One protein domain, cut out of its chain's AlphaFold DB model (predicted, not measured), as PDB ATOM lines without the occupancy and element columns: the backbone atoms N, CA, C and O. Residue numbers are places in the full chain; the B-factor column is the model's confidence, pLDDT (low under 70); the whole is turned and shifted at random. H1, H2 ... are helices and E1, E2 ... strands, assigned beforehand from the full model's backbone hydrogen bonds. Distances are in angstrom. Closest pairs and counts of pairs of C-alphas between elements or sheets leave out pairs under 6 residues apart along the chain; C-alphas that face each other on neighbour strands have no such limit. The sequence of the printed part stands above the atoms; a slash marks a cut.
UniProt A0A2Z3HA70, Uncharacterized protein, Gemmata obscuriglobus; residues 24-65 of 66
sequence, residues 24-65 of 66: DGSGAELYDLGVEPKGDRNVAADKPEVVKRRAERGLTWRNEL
ATOM      1  N   ASP A  24     137.335 150.699 117.292       70.19
ATOM      2  CA  ASP A  24     137.566 149.505 116.469       70.19
ATOM      3  C   ASP A  24     138.003 148.261 117.275       70.19
ATOM      4  O   ASP A  24     138.156 147.181 116.712       70.19
ATOM      5  N   GLY A  25     138.204 148.394 118.592       68.19
ATOM      6  CA  GLY A  25     138.651 147.311 119.471       68.19
ATOM      7  C   GLY A  25     140.172 147.174 119.613       68.19
ATOM      8  O   GLY A  25     140.628 146.371 120.428       68.19
ATOM      9  N   SER A  26     140.974 147.945 118.870       75.25
ATOM     10  CA  SER A  26     142.438 147.944 118.999       75.25
ATOM     11  C   SER A  26     142.961 148.887 120.090       75.25
ATOM     12  O   SER A  26     142.234 149.702 120.660       75.25
ATOM     13  N   GLY A  27     144.262 148.771 120.394       81.06
ATOM     14  CA  GLY A  27     144.950 149.658 121.338       81.06
ATOM     15  C   GLY A  27     144.422 149.548 122.767       81.06
ATOM     16  O   GLY A  27     144.267 150.565 123.430       81.06
ATOM     17  N   ALA A  28     144.090 148.335 123.210       83.56
ATOM     18  CA  ALA A  28     143.529 148.130 124.533       83.56
ATOM     19  C   ALA A  28     144.584 148.317 125.632       83.56
ATOM     20  O   ALA A  28     145.635 147.673 125.620       83.56
ATOM     21  N   GLU A  29     144.267 149.151 126.615       86.88
ATOM     22  CA  GLU A  29     145.086 149.392 127.797       86.88
ATOM     23  C   GLU A  29     144.250 149.150 129.046       86.88
ATOM     24  O   GLU A  29     143.158 149.699 129.198       86.88
ATOM     25  N   LEU A  30     144.757 148.314 129.948       86.12
ATOM     26  CA  LEU A  30     144.045 147.903 131.148       86.12
ATOM     27  C   LEU A  30     144.889 148.240 132.364       86.12
ATOM     28  O   LEU A  30     146.044 147.837 132.449       86.12
ATOM     29  N   TYR A  31     144.272 148.912 133.324       85.62
ATOM     30  CA  TYR A  31     144.906 149.336 134.560       85.62
ATOM     31  C   TYR A  31     144.101 148.815 135.751       85.62
ATOM     32  O   TYR A  31     142.873 148.950 135.779       85.62
ATOM     33  N   ASP A  32     144.790 148.216 136.723       83.38
ATOM     34  CA  ASP A  32     144.214 147.793 138.003       83.38
ATOM     35  C   ASP A  32     144.486 148.871 139.059       83.38
ATOM     36  O   ASP A  32     145.537 148.894 139.689       83.38
ATOM     37  N   LEU A  33     143.527 149.771 139.245       80.69
ATOM     38  CA  LEU A  33     143.550 150.837 140.245       80.69
ATOM     39  C   LEU A  33     143.425 150.319 141.689       80.69
ATOM     40  O   LEU A  33     143.659 151.077 142.627       80.69
ATOM     41  N   GLY A  34     143.037 149.056 141.888       78.69
ATOM     42  CA  GLY A  34     142.982 148.441 143.216       78.69
ATOM     43  C   GLY A  34     144.353 148.013 143.723       78.69
ATOM     44  O   GLY A  34     144.608 148.069 144.924       78.69
ATOM     45  N   VAL A  35     145.220 147.590 142.804       75.62
ATOM     46  CA  VAL A  35     146.605 147.199 143.096       75.62
ATOM     47  C   VAL A  35     147.559 148.375 142.891       75.62
ATOM     48  O   VAL A  35     148.424 148.612 143.727       75.62
ATOM     49  N   GLU A  36     147.368 149.140 141.816       76.19
ATOM     50  CA  GLU A  36     148.198 150.280 141.415       76.19
ATOM     51  C   GLU A  36     147.299 151.506 141.172       76.19
ATOM     52  O   GLU A  36     146.933 151.808 140.032       76.19
ATOM     53  N   PRO A  37     146.949 152.263 142.229       74.19
ATOM     54  CA  PRO A  37     146.010 153.385 142.142       74.19
ATOM     55  C   PRO A  37     146.461 154.497 141.196       74.19
ATOM     56  O   PRO A  37     145.638 155.262 140.696       74.19
ATOM     57  N   LYS A  38     147.773 154.593 140.955       76.12
ATOM     58  CA  LYS A  38     148.354 155.553 140.015       76.12
ATOM     59  C   LYS A  38     148.000 155.236 138.563       76.12
ATOM     60  O   LYS A  38     147.959 156.149 137.750       76.12
ATOM     61  N   GLY A  39     147.711 153.970 138.247       73.62
ATOM     62  CA  GLY A  39     147.405 153.550 136.883       73.62
ATOM     63  C   GLY A  39     148.594 153.690 135.931       73.62
ATOM     64  O   GLY A  39     148.383 153.940 134.755       73.62
ATOM     65  N   ASP A  40     149.827 153.529 136.420       77.31
ATOM     66  CA  ASP A  40     151.036 153.623 135.583       77.31
ATOM     67  C   ASP A  40     151.371 152.295 134.880       77.31
ATOM     68  O   ASP A  40     152.135 152.258 133.914       77.31
ATOM     69  N   ARG A  41     150.799 151.180 135.352       82.62
ATOM     70  CA  ARG A  41     151.098 149.843 134.835       82.62
ATOM     71  C   ARG A  41     149.976 149.311 133.952       82.62
ATOM     72  O   ARG A  41     148.942 148.868 134.450       82.62
ATOM     73  N   ASN A  42     150.235 149.276 132.648       85.81
ATOM     74  CA  ASN A  42     149.369 148.593 131.695       85.81
ATOM     75  C   ASN A  42     149.522 147.068 131.844       85.81
ATOM     76  O   ASN A  42     150.592 146.516 131.596       85.81
ATOM     77  N   VAL A  43     148.441 146.398 132.244       88.31
ATOM     78  CA  VAL A  43     148.337 144.936 132.401       88.31
ATOM     79  C   VAL A  43     147.467 144.290 131.317       88.31
ATOM     80  O   VAL A  43     147.034 143.148 131.463       88.31
ATOM     81  N   ALA A  44     147.188 144.996 130.216       86.12
ATOM     82  CA  ALA A  44     146.377 144.470 129.116       86.12
ATOM     83  C   ALA A  44     146.992 143.217 128.480       86.12
ATOM     84  O   ALA A  44     146.271 142.268 128.180       86.12
ATOM     85  N   ALA A  45     148.318 143.202 128.316       85.00
ATOM     86  CA  ALA A  45     149.044 142.054 127.775       85.00
ATOM     87  C   ALA A  45     149.052 140.855 128.739       85.00
ATOM     88  O   ALA A  45     149.008 139.713 128.291       85.00
ATOM     89  N   ASP A  46     149.062 141.112 130.051       86.44
ATOM     90  CA  ASP A  46     149.043 140.077 131.091       86.44
ATOM     91  C   ASP A  46     147.639 139.493 131.327       86.44
ATOM     92  O   ASP A  46     147.506 138.398 131.873       86.44
ATOM     93  N   LYS A  47     146.582 140.239 130.971       85.12
ATOM     94  CA  LYS A  47     145.175 139.883 131.231       85.12
ATOM     95  C   LYS A  47     144.274 140.100 130.004       85.12
ATOM     96  O   LYS A  47     143.283 140.842 130.094       85.12
ATOM     97  N   PRO A  48     144.565 139.457 128.858       83.81
ATOM     98  CA  PRO A  48     143.790 139.630 127.629       83.81
ATOM     99  C   PRO A  48     142.317 139.214 127.784       83.81
ATOM    100  O   PRO A  48     141.428 139.793 127.159       83.81
ATOM    101  N   GLU A  49     142.018 138.255 128.660       82.62
ATOM    102  CA  GLU A  49     140.658 137.820 128.975       82.62
ATOM    103  C   GLU A  49     139.845 138.897 129.709       82.62
ATOM    104  O   GLU A  49     138.648 139.065 129.455       82.62
ATOM    105  N   VAL A  50     140.493 139.671 130.587       83.50
ATOM    106  CA  VAL A  50     139.854 140.777 131.316       83.50
ATOM    107  C   VAL A  50     139.591 141.944 130.373       83.50
ATOM    108  O   VAL A  50     138.512 142.539 130.434       83.50
ATOM    109  N   VAL A  51     140.544 142.227 129.479       84.56
ATOM    110  CA  VAL A  51     140.391 143.202 128.393       84.56
ATOM    111  C   VAL A  51     139.185 142.844 127.535       84.56
ATOM    112  O   VAL A  51     138.267 143.652 127.422       84.56
ATOM    113  N   LYS A  52     139.133 141.616 127.004       83.19
ATOM    114  CA  LYS A  52     138.059 141.169 126.110       83.19
ATOM    115  C   LYS A  52     136.681 141.286 126.764       83.19
ATOM    116  O   LYS A  52     135.801 141.945 126.224       83.19
ATOM    117  N   ARG A  53     136.516 140.744 127.975       82.38
ATOM    118  CA  ARG A  53     135.233 140.765 128.701       82.38
ATOM    119  C   ARG A  53     134.732 142.181 129.005       82.38
ATOM    120  O   ARG A  53     133.522 142.401 129.121       82.38
ATOM    121  N   ARG A  54     135.644 143.127 129.248       77.25
ATOM    122  CA  ARG A  54     135.292 144.524 129.533       77.25
ATOM    123  C   ARG A  54     135.067 145.335 128.270       77.25
ATOM    124  O   ARG A  54     134.127 146.119 128.257       77.25
ATOM    125  N   ALA A  55     135.872 145.112 127.235       77.56
ATOM    126  CA  ALA A  55     135.673 145.707 125.924       77.56
ATOM    127  C   ALA A  55     134.309 145.297 125.362       77.56
ATOM    128  O   ALA A  55     133.543 146.162 124.965       77.56
ATOM    129  N   GLU A  56     133.951 144.011 125.444       78.56
ATOM    130  CA  GLU A  56     132.624 143.517 125.060       78.56
ATOM    131  C   GLU A  56     131.510 144.254 125.811       78.56
ATOM    132  O   GLU A  56     130.602 144.774 125.180       78.56
ATOM    133  N   ARG A  57     131.603 144.407 127.141       72.12
ATOM    134  CA  ARG A  57     130.589 145.165 127.901       72.12
ATOM    135  C   ARG A  57     130.534 146.645 127.537       72.12
ATOM    136  O   ARG A  57     129.437 147.181 127.456       72.12
ATOM    137  N   GLY A  58     131.682 147.297 127.357       69.56
ATOM    138  CA  GLY A  58     131.747 148.713 126.987       69.56
ATOM    139  C   GLY A  58     131.161 148.962 125.597       69.56
ATOM    140  O   GLY A  58     130.339 149.854 125.424       69.56
ATOM    141  N   LEU A  59     131.516 148.115 124.630       69.06
ATOM    142  CA  LEU A  59     131.009 148.180 123.260       69.06
ATOM    143  C   LEU A  59     129.522 147.812 123.174       69.06
ATOM    144  O   LEU A  59     128.780 148.471 122.451       69.06
ATOM    145  N   THR A  60     129.065 146.797 123.918       68.94
ATOM    146  CA  THR A  60     127.635 146.462 124.011       68.94
ATOM    147  C   THR A  60     126.850 147.613 124.629       68.94
ATOM    148  O   THR A  60     125.837 147.999 124.063       68.94
ATOM    149  N   TRP A  61     127.337 148.217 125.719       66.12
ATOM    150  CA  TRP A  61     126.669 149.370 126.325       66.12
ATOM    151  C   TRP A  61     126.566 150.547 125.348       66.12
ATOM    152  O   TRP A  61     125.489 151.113 125.212       66.12
ATOM    153  N   ARG A  62     127.629 150.847 124.587       64.25
ATOM    154  CA  ARG A  62     127.601 151.882 123.540       64.25
ATOM    155  C   ARG A  62     126.524 151.622 122.477       64.25
ATOM    156  O   ARG A  62     125.871 152.560 122.042       64.25
ATOM    157  N   ASN A  63     126.341 150.368 122.066       62.50
ATOM    158  CA  ASN A  63     125.332 149.986 121.070       62.50
ATOM    159  C   ASN A  63     123.897 149.939 121.624       62.50
ATOM    160  O   ASN A  63     122.954 149.948 120.838       62.50
ATOM    161  N   GLU A  64     123.725 149.856 122.944       64.94
ATOM    162  CA  GLU A  64     122.414 149.828 123.609       64.94
ATOM    163  C   GLU A  64     121.980 151.197 124.162       64.94
ATOM    164  O   GLU A  64     120.875 151.315 124.697       64.94
ATOM    165  N   LEU A  65     122.811 152.237 124.034       54.28
ATOM    166  CA  LEU A  65     122.415 153.611 124.345       54.28
ATOM    167  C   LEU A  65     121.521 154.165 123.210       54.28
ATOM    168  O   LEU A  65     121.951 154.138 122.057       54.28
TER     169      LEU A  65
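AT A GLANCE: This is residues 24 to 65 of the 66 residues of an uncharacterized protein of Gemmata obscuriglobus (UniProt A0A2Z3HA70). One long helix, H1, has a free far end, and near its first turns a strand, E1, and a long looped link fold back into a small head. The 42 printed residues hold one named strand and then one named helix, and the class is mostly helix. The whole is only just loose, close to compact, with a radius of gyration of the C-alphas of 11.4 A, and elongated, spanning 31 by 18 by 15 A.

HOW THE PARTS SIT: In H1, residues 48 to 64, every O i to N i+4 pair is within hydrogen-bond range. E1, residues 29 to 32, pairs with no named strand. The closest C-alphas of E1 and H1 are those of Leu 30 and Val 51, 6.6 A apart.

IN THESE COORDINATES: H1 measures 24.0 A from C-alpha 48 at (143.790, 139.630, 127.629) to C-alpha 64 at (122.414, 149.828, 123.609). E1 begins at C-alpha 29, (145.086, 149.392, 127.797), and measures 10.4 A.

THE WHOLE: The C-alphas farthest apart, Glu 36 and Glu 64, are 31.3 A apart. The printed part has no cut. E1 to H1 is a long link of 15 residues. Residues 60 to 65 stand free, of which 60 to 64 belong to H1. The model's pLDDT is under 70 at residue 25 and residues 58 to 65.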